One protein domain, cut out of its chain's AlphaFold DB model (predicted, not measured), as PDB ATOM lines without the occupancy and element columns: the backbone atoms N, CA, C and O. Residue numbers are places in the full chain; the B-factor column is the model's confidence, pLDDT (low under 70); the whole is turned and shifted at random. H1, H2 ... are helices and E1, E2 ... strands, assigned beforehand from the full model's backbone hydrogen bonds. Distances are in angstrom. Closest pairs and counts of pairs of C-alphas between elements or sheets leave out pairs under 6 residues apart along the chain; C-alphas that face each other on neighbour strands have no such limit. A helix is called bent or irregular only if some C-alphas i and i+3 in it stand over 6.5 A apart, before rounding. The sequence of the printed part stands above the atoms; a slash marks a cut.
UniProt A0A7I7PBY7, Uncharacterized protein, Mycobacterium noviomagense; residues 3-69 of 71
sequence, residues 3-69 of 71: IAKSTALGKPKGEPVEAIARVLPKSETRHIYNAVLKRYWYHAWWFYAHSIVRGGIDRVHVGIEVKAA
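Overview. This is residues 3 to 69 of the 71 residues of an uncharacterized protein of Mycobacterium noviomagense (UniProt A0A7I7PBY7). This is a flat, open frame: a small sheet of three strands takes up one end, and a pair of helices, H1 and H2, stands side by side at the other. The long strand E2 bends sharply and pairs with E1 over its first part and with E3 over its last, while an empty space separates E1 from H1, and the short H3 sits near the last residues of H2 and touches H1. You have 67 printed residues, with three named helices and three named strands in the order E1 E2 H1 H2 H3 E3; the sheet order is E1 E2 E3, antiparallel throughout, and the class is mixed, helices and strands. The whole is loose, with a radius of gyration of the C-alphas of 14.2 A, and spans 40 by 29 by 15 A.

Along the chain. Begin with E2, residues 12 to 23, which runs from C-alpha 12 at (303.120, 182.985, 176.480) to C-alpha 23, 24.5 A away, and bends by 104 degrees at residue 15. Beside it are E1, residues 3 to 6, and E3, residues 64 to 68, which is 13.5 A long and ends at C-alpha 68 at (296.611, 170.780, 185.100). Find C-alpha 26 at (314.986, 162.667, 195.664); from there H1, residues 26 to 40, runs 22.0 A. H1 is irregular, but only just: C-alphas 27 and 30 are 6.8 A apart. H2 holds residues 45 to 53 over 13.7 A, and H3 holds residues 56 to 59.

Arrangement. In the sheet, E1 and E2 form a hairpin, antiparallel at 128 degrees; look for N 13 and O 5 at 2.7 A, within hydrogen-bond range. The pairing is staggered: E1 is beside residues 12 to 17 of E2, and E3 beside residues 19 to 23. E2 and E3 are antiparallel at 129 degrees, with N 20 and O 67 within hydrogen-bond range at 2.8 A. E1 and E3 are apart, only just, with 8.3 A between their closest C-alphas. H1 is not on the sheet, only just, with 4 pairs of C-alphas within 10 A, and it is apart from E1 and E3. H1 touches H3, the closest C-alphas being those of Arg 30 and Ile 57, 6.5 A apart. H1 and H2 are close but not clearly touching, Leu 37 and Tyr 48 having the closest C-alphas at 7.7 A, with a shallow tilt of 22 degrees, opposite ways. H2 and H3 are also close but not clearly touching; their closest C-alphas, those of Ser 51 and Ile 57, are 6.1 A apart. O i to N i+4 pairs are within hydrogen-bond range in 9 of 11 cases in H1 and 4 of 5 in H2; H3 is too short for such a pair.

Size, cuts and confidence. The two C-alphas farthest apart are those of Glu 15 and Val 53, at 40.3 A. The printed part has no cut, and its five links between named elements are tight. Mean pLDDT of the printed part is 86.8; look for values under 70 at residues 41 to 44, between H1 and H2.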
ATOM      1  N   ILE A   3     299.736 178.129 185.080       93.50
ATOM      2  CA  ILE A   3     300.763 177.883 184.060       93.50
ATOM      3  C   ILE A   3     300.213 178.194 182.671       93.50
ATOM      4  O   ILE A   3     299.029 178.016 182.406       93.50
ATOM      5  N   ALA A   4     301.082 178.613 181.759       93.56
ATOM      6  CA  ALA A   4     300.747 178.785 180.351       93.56
ATOM      7  C   ALA A   4     301.833 178.154 179.480       93.56
ATOM      8  O   ALA A   4     303.016 178.144 179.834       93.56
ATOM      9  N   LYS A   5     301.444 177.651 178.307       92.06
ATOM     10  CA  LYS A   5     302.413 177.223 177.292       92.06
ATOM     11  C   LYS A   5     303.231 178.439 176.857       92.06
ATOM     12  O   LYS A   5     302.689 179.531 176.739       92.06
ATOM     13  N   SER A   6     304.519 178.265 176.575       93.06
ATOM     14  CA  SER A   6     305.381 179.367 176.138       93.06
ATOM     15  C   SER A   6     306.312 178.980 174.985       93.06
ATOM     16  O   SER A   6     306.430 177.811 174.602       93.06
ATOM     17  N   THR A   7     306.932 179.979 174.352       90.38
ATOM     18  CA  THR A   7     308.112 179.770 173.496       90.38
ATOM     19  C   THR A   7     309.330 179.397 174.346       90.38
ATOM     20  O   THR A   7     309.314 179.538 175.565       90.38
ATOM     21  N   ALA A   8     310.428 178.982 173.706       83.31
ATOM     22  CA  ALA A   8     311.674 178.653 174.404       83.31
ATOM     23  C   ALA A   8     312.240 179.808 175.260       83.31
ATOM     24  O   ALA A   8     312.966 179.546 176.211       83.31
ATOM     25  N   LEU A   9     311.883 181.061 174.947       85.12
ATOM     26  CA  LEU A   9     312.285 182.262 175.692       85.12
ATOM     27  C   LEU A   9     311.167 182.815 176.595       85.12
ATOM     28  O   LEU A   9     311.243 183.953 177.043       85.12
ATOM     29  N   GLY A  10     310.103 182.044 176.838       87.88
ATOM     30  CA  GLY A  10     309.071 182.399 177.815       87.88
ATOM     31  C   GLY A  10     307.912 183.252 177.294       87.88
ATOM     32  O   GLY A  10     307.050 183.608 178.088       87.88
ATOM     33  N   LYS A  11     307.809 183.539 175.984       93.19
ATOM     34  CA  LYS A  11     306.636 184.256 175.441       93.19
ATOM     35  C   LYS A  11     305.383 183.372 175.573       93.19
ATOM     36  O   LYS A  11     305.392 182.295 174.965       93.19
ATOM     37  N   PRO A  12     304.326 183.791 176.297       93.31
ATOM     38  CA  PRO A  12     303.120 182.985 176.480       93.31
ATOM     39  C   PRO A  12     302.416 182.650 175.160       93.31
ATOM     40  O   PRO A  12     302.471 183.406 174.187       93.31
ATOM     41  N   LYS A  13     301.759 181.492 175.132       93.81
ATOM     42  CA  LYS A  13     300.963 180.965 174.024       93.81
ATOM     43  C   LYS A  13     299.617 180.481 174.563       93.81
ATOM     44  O   LYS A  13     299.540 179.375 175.093       93.81
ATOM     45  N   GLY A  14     298.577 181.281 174.339       91.50
ATOM     46  CA  GLY A  14     297.205 180.979 174.754       91.50
ATOM     47  C   GLY A  14     296.918 181.319 176.216       91.50
ATOM     48  O   GLY A  14     297.769 181.881 176.908       91.50
ATOM     49  N   GLU A  15     295.708 180.971 176.646       94.06
ATOM     50  CA  GLU A  15     295.217 181.254 177.994       94.06
ATOM     51  C   GLU A  15     295.918 180.389 179.057       94.06
ATOM     52  O   GLU A  15     296.211 179.211 178.807       94.06
ATOM     53  N   PRO A  16     296.207 180.952 180.242       94.44
ATOM     54  CA  PRO A  16     296.749 180.196 181.360       94.44
ATOM     55  C   PRO A  16     295.714 179.218 181.928       94.44
ATOM     56  O   PRO A  16     294.509 179.457 181.885       94.44
ATOM     57  N   VAL A  17     296.200 178.130 182.519       95.00
ATOM     58  CA  VAL A  17     295.386 177.123 183.208       95.00
ATOM     59  C   VAL A  17     295.824 176.981 184.659       95.00
ATOM     60  O   VAL A  17     297.004 177.158 184.983       95.00
ATOM     61  N   GLU A  18     294.884 176.627 185.533       96.62
ATOM     62  CA  GLU A  18     295.208 176.217 186.897       96.62
ATOM     63  C   GLU A  18     295.960 174.886 186.898       96.62
ATOM     64  O   GLU A  18     295.696 173.985 186.101       96.62
ATOM     65  N   ALA A  19     296.917 174.767 187.809       96.19
ATOM     66  CA  ALA A  19     297.806 173.628 187.930       96.19
ATOM     67  C   ALA A  19     298.200 173.347 189.381       96.19
ATOM     68  O   ALA A  19     298.302 174.239 190.235       96.19
ATOM     69  N   ILE A  20     298.482 172.072 189.631       96.56
ATOM     70  CA  ILE A  20     298.981 171.543 190.895       96.56
ATOM     71  C   ILE A  20     300.422 171.096 190.676       96.56
ATOM     72  O   ILE A  20     300.731 170.425 189.688       96.56
ATOM     73  N   ALA A  21     301.300 171.460 191.611       95.19
ATOM     74  CA  ALA A  21     302.678 171.001 191.629       95.19
ATOM     75  C   ALA A  21     302.951 170.139 192.859       95.19
ATOM     76  O   ALA A  21     302.484 170.440 193.959       95.19
ATOM     77  N   ARG A  22     303.747 169.090 192.668       95.69
ATOM     78  CA  ARG A  22     304.169 168.162 193.720       95.69
ATOM     79  C   ARG A  22     305.677 167.975 193.658       95.69
ATOM     80  O   ARG A  22     306.235 167.718 192.593       95.69
ATOM     81  N   VAL A  23     306.322 168.045 194.819       95.56
ATOM     82  CA  VAL A  23     307.729 167.661 194.967       95.56
ATOM     83  C   VAL A  23     307.840 166.146 194.816       95.56
ATOM     84  O   VAL A  23     307.110 165.393 195.462       95.56
ATOM     85  N   LEU A  24     308.737 165.699 193.944       94.81
ATOM     86  CA  LEU A  24     309.017 164.284 193.737       94.81
ATOM     87  C   LEU A  24     310.096 163.781 194.711       94.81
ATOM     88  O   LEU A  24     310.888 164.578 195.222       94.81
ATOM     89  N   PRO A  25     310.152 162.459 194.972       94.31
ATOM     90  CA  PRO A  25     311.228 161.867 195.755       94.31
ATOM     91  C   PRO A  25     312.605 162.207 195.182       94.31
ATOM     92  O   PRO A  25     312.785 162.313 193.971       94.31
ATOM     93  N   LYS A  26     313.612 162.309 196.055       90.75
ATOM     94  CA  LYS A  26     314.986 162.667 195.664       90.75
ATOM     95  C   LYS A  26     315.591 161.722 194.612       90.75
ATOM     96  O   LYS A  26     316.425 162.154 193.820       90.75
ATOM     97  N   SER A  27     315.157 160.460 194.579       91.25
ATOM     98  CA  SER A  27     315.560 159.474 193.566       91.25
ATOM     99  C   SER A  27     315.220 159.905 192.135       91.25
ATOM    100  O   SER A  27     315.940 159.546 191.207       91.25
ATOM    101  N   GLU A  28     314.183 160.727 191.954       92.81
ATOM    102  CA  GLU A  28     313.727 161.190 190.640       92.81
ATOM    103  C   GLU A  28     314.580 162.333 190.076       92.81
ATOM    104  O   GLU A  28     314.609 162.549 188.861       92.81
ATOM    105  N   THR A  29     315.313 163.066 190.923       91.19
ATOM    106  CA  THR A  29     316.027 164.286 190.517       91.19
ATOM    107  C   THR A  29     316.991 164.029 189.360       91.19
ATOM    108  O   THR A  29     317.013 164.796 188.400       91.19
ATOM    109  N   ARG A  30     317.750 162.925 189.394       87.81
ATOM    110  CA  ARG A  30     318.694 162.568 188.321       87.81
ATOM    111  C   ARG A  30     317.984 162.301 186.996       87.81
ATOM    112  O   ARG A  30     318.438 162.766 185.954       87.81
ATOM    113  N   HIS A  31     316.888 161.546 187.043       90.00
ATOM    114  CA  HIS A  31     316.119 161.178 185.859       90.00
ATOM    115  C   HIS A  31     315.542 162.424 185.176       90.00
ATOM    116  O   HIS A  31     315.736 162.626 183.975       90.00
ATOM    117  N   ILE A  32     314.928 163.310 185.962       90.50
ATOM    118  CA  ILE A  32     314.350 164.569 185.479       90.50
ATOM    119  C   ILE A  32     315.440 165.491 184.933       90.50
ATOM    120  O   ILE A  32     315.290 166.050 183.847       90.50
ATOM    121  N   TYR A  33     316.561 165.617 185.646       87.56
ATOM    122  CA  TYR A  33     317.689 166.436 185.210       87.56
ATOM    123  C   TYR A  33     318.221 165.973 183.845       87.56
ATOM    124  O   TYR A  33     318.422 166.789 182.945       87.56
ATOM    125  N   ASN A  34     318.353 164.659 183.644       86.38
ATOM    126  CA  ASN A  34     318.754 164.083 182.362       86.38
ATOM    127  C   ASN A  34     317.721 164.334 181.249       86.38
ATOM    128  O   ASN A  34     318.105 164.580 180.105       86.38
ATOM    129  N   ALA A  35     316.421 164.311 181.559       88.75
ATOM    130  CA  ALA A  35     315.367 164.626 180.593       88.75
ATOM    131  C   ALA A  35     315.403 166.102 180.152       88.75
ATOM    132  O   ALA A  35     315.320 166.388 178.955       88.75
ATOM    133  N   VAL A  36     315.590 167.031 181.098       85.00
ATOM    134  CA  VAL A  36     315.793 168.465 180.821       85.00
ATOM    135  C   VAL A  36     317.025 168.652 179.949       85.00
ATOM    136  O   VAL A  36     316.954 169.273 178.891       85.00
ATOM    137  N   LEU A  37     318.139 168.043 180.342       82.06
ATOM    138  CA  LEU A  37     319.365 168.077 179.568       82.06
ATOM    139  C   LEU A  37     319.149 167.596 178.136       82.06
ATOM    140  O   LEU A  37     319.466 168.340 177.219       82.06
ATOM    141  N   LYS A  38     318.537 166.424 177.928       83.50
ATOM    142  CA  LYS A  38     318.215 165.897 176.592       83.50
ATOM    143  C   LYS A  38     317.354 166.868 175.777       83.50
ATOM    144  O   LYS A  38     317.550 166.995 174.571       83.50
ATOM    145  N   ARG A  39     316.412 167.566 176.420       81.81
ATOM    146  CA  ARG A  39     315.519 168.535 175.767       81.81
ATOM    147  C   ARG A  39     316.247 169.792 175.285       81.81
ATOM    148  O   ARG A  39     315.869 170.323 174.245       81.81
ATOM    149  N   TYR A  40     317.271 170.245 176.007       75.56
ATOM    150  CA  TYR A  40     318.017 171.478 175.717       75.56
ATOM    151  C   TYR A  40     319.459 171.221 175.223       75.56
ATOM    152  O   TYR A  40     320.245 172.158 175.096       75.56
ATOM    153  N   TRP A  41     319.800 169.961 174.910       69.25
ATOM    154  CA  TRP A  41     321.162 169.403 174.771       69.25
ATOM    155  C   TRP A  41     322.051 170.016 173.679       69.25
ATOM    156  O   TRP A  41     323.215 169.646 173.552       69.25
ATOM    157  N   TYR A  42     321.570 170.955 172.872       58.16
ATOM    158  CA  TYR A  42     322.295 171.323 171.659       58.16
ATOM    159  C   TYR A  42     323.560 172.172 171.873       58.16
ATOM    160  O   TYR A  42     324.381 172.217 170.959       58.16
ATOM    161  N   HIS A  43     323.775 172.826 173.027       65.06
ATOM    162  CA  HIS A  43     324.872 173.814 173.165       65.06
ATOM    163  C   HIS A  43     325.748 173.695 174.428       65.06
ATOM    164  O   HIS A  43     326.667 174.494 174.599       65.06
ATOM    165  N   ALA A  44     325.503 172.732 175.328       69.06
ATOM    166  CA  ALA A  44     326.139 172.758 176.652       69.06
ATOM    167  C   ALA A  44     326.422 171.371 177.262       69.06
ATOM    168  O   ALA A  44     326.128 171.130 178.429       69.06
ATOM    169  N   TRP A  45     327.028 170.451 176.502       73.38
ATOM    170  CA  TRP A  45     327.411 169.116 177.005       73.38
ATOM    171  C   TRP A  45     328.290 169.177 178.275       73.38
ATOM    172  O   TRP A  45     328.138 168.363 179.185       73.38
ATOM    173  N   TRP A  46     329.158 170.192 178.380       82.94
ATOM    174  CA  TRP A  46     330.018 170.432 179.544       82.94
ATOM    175  C   TRP A  46     329.224 170.774 180.819       82.94
ATOM    176  O   TRP A  46     329.723 170.575 181.927       82.94
ATOM    177  N   PHE A  47     327.979 171.246 180.687       79.31
ATOM    178  CA  PHE A  47     327.131 171.665 181.806       79.31
ATOM    179  C   PHE A  47     326.725 170.493 182.704       79.31
ATOM    180  O   PHE A  47     326.592 170.659 183.918       79.31
ATOM    181  N   TYR A  48     326.589 169.287 182.140       79.69
ATOM    182  CA  TYR A  48     326.325 168.083 182.929       79.69
ATOM    183  C   TYR A  48     327.505 167.749 183.846       79.69
ATOM    184  O   TYR A  48     327.328 167.598 185.055       79.69
ATOM    185  N   ALA A  49     328.720 167.707 183.288       83.19
ATOM    186  CA  ALA A  49     329.938 167.455 184.056       83.19
ATOM    187  C   ALA A  49     330.145 168.528 185.136       83.19
ATOM    188  O   ALA A  49     330.387 168.211 186.300       83.19
ATOM    189  N   HIS A  50     329.955 169.798 184.778       84.38
ATOM    190  CA  HIS A  50     330.008 170.928 185.705       84.38
ATOM    191  C   HIS A  50     329.011 170.799 186.866       84.38
ATOM    192  O   HIS A  50     329.377 170.996 188.028       84.38
ATOM    193  N   SER A  51     327.779 170.381 186.569       82.31
ATOM    194  CA  SER A  51     326.732 170.177 187.573       82.31
ATOM    195  C   SER A  51     327.011 168.988 188.491       82.31
ATOM    196  O   SER A  51     326.620 169.029 189.655       82.31
ATOM    197  N   ILE A  52     327.718 167.955 188.026       82.62
ATOM    198  CA  ILE A  52     328.193 166.861 188.888       82.62
ATOM    199  C   ILE A  52     329.305 167.356 189.817       82.62
ATOM    200  O   ILE A  52     329.214 167.160 191.027       82.62
ATOM    201  N   VAL A  53     330.326 168.026 189.271       85.12
ATOM    202  CA  VAL A  53     331.506 168.484 190.029       85.12
ATOM    203  C   VAL A  53     331.118 169.432 191.162       85.12
ATOM    204  O   VAL A  53     331.666 169.351 192.258       85.12
ATOM    205  N   ARG A  54     330.123 170.296 190.945       82.00
ATOM    206  CA  ARG A  54     329.623 171.209 191.987       82.00
ATOM    207  C   ARG A  54     328.663 170.550 192.982       82.00
ATOM    208  O   ARG A  54     328.066 171.239 193.803       82.00
ATOM    209  N   GLY A  55     328.485 169.229 192.905       71.94
ATOM    210  CA  GLY A  55     327.510 168.479 193.699       71.94
ATOM    211  C   GLY A  55     326.063 168.847 193.369       71.94
ATOM    212  O   GLY A  55     325.157 168.538 194.137       71.94
ATOM    213  N   GLY A  56     325.839 169.531 192.248       76.44
ATOM    214  CA  GLY A  56     324.615 170.249 191.961       76.44
ATOM    215  C   GLY A  56     323.407 169.324 191.888       76.44
ATOM    216  O   GLY A  56     322.423 169.545 192.590       76.44
ATOM    217  N   ILE A  57     323.487 168.257 191.092       77.12
ATOM    218  CA  ILE A  57     322.321 167.412 190.790       77.12
ATOM    219  C   ILE A  57     321.724 166.764 192.055       77.12
ATOM    220  O   ILE A  57     320.509 166.749 192.197       77.12
ATOM    221  N   ASP A  58     322.539 166.302 193.010       76.81
ATOM    222  CA  ASP A  58     322.026 165.621 194.217       76.81
ATOM    223  C   ASP A  58     321.902 166.520 195.453       76.81
ATOM    224  O   ASP A  58     321.355 166.086 196.475       76.81
ATOM    225  N   ARG A  59     322.460 167.737 195.417       79.81
ATOM    226  CA  ARG A  59     322.502 168.632 196.588       79.81
ATOM    227  C   ARG A  59     321.649 169.881 196.436       79.81
ATOM    228  O   ARG A  59     321.148 170.354 197.447       79.81
ATOM    229  N   VAL A  60     321.481 170.409 195.220       85.06
ATOM    230  CA  VAL A  60     320.795 171.700 195.001       85.06
ATOM    231  C   VAL A  60     319.622 171.632 194.023       85.06
ATOM    232  O   VAL A  60     319.044 172.665 193.706       85.06
ATOM    233  N   HIS A  61     319.250 170.439 193.549       88.50
ATOM    234  CA  HIS A  61     318.102 170.264 192.656       88.50
ATOM    235  C   HIS A  61     316.980 169.471 193.327       88.50
ATOM    236  O   HIS A  61     317.214 168.532 194.091       88.50
ATOM    237  N   VAL A  62     315.749 169.842 192.983       91.44
ATOM    238  CA  VAL A  62     314.518 169.161 193.379       91.44
ATOM    239  C   VAL A  62     313.695 168.864 192.129       91.44
ATOM    240  O   VAL A  62     313.523 169.729 191.270       91.44
ATOM    241  N   GLY A  63     313.216 167.628 192.006       92.75
ATOM    242  CA  GLY A  63     312.259 167.251 190.972       92.75
ATOM    243  C   GLY A  63     310.853 167.720 191.340       92.75
ATOM    244  O   GLY A  63     310.414 167.511 192.472       92.75
ATOM    245  N   ILE A  64     310.137 168.329 190.397       94.81
ATOM    246  CA  ILE A  64     308.740 168.742 190.576       94.81
ATOM    247  C   ILE A  64     307.911 168.179 189.423       94.81
ATOM    248  O   ILE A  64     308.290 168.300 188.259       94.81
ATOM    249  N   GLU A  65     306.772 167.581 189.756       94.00
ATOM    250  CA  GLU A  65     305.723 167.245 188.796       94.00
ATOM    251  C   GLU A  65     304.694 168.377 188.770       94.00
ATOM    252  O   GLU A  65     304.277 168.844 189.830       94.00
ATOM    253  N   VAL A  66     304.271 168.798 187.575       93.88
ATOM    254  CA  VAL A  66     303.216 169.803 187.385       93.88
ATOM    255  C   VAL A  66     302.118 169.211 186.506       93.88
ATOM    256  O   VAL A  66     302.407 168.694 185.427       93.88
ATOM    257  N   LYS A  67     300.864 169.294 186.963       94.31
ATOM    258  CA  LYS A  67     299.666 168.811 186.253       94.31
ATOM    259  C   LYS A  67     298.595 169.894 186.209       94.31
ATOM    260  O   LYS A  67     298.501 170.686 187.145       94.31
ATOM    261  N   ALA A  68     297.786 169.916 185.150       93.56
ATOM    262  CA  ALA A  68     296.611 170.780 185.100       93.56
ATOM    263  C   ALA A  68     295.626 170.384 186.212       93.56
ATOM    264  O   ALA A  68     295.422 169.201 186.488       93.56
ATOM    265  N   ALA A  69     295.038 171.370 186.881       87.00
ATOM    266  CA  ALA A  69     294.022 171.130 187.889       87.00
ATOM    267  C   ALA A  69     292.731 170.703 187.171       87.00
ATOM    268  O   ALA A  69     292.092 171.520 186.516       87.00
TER     269      ALA A  69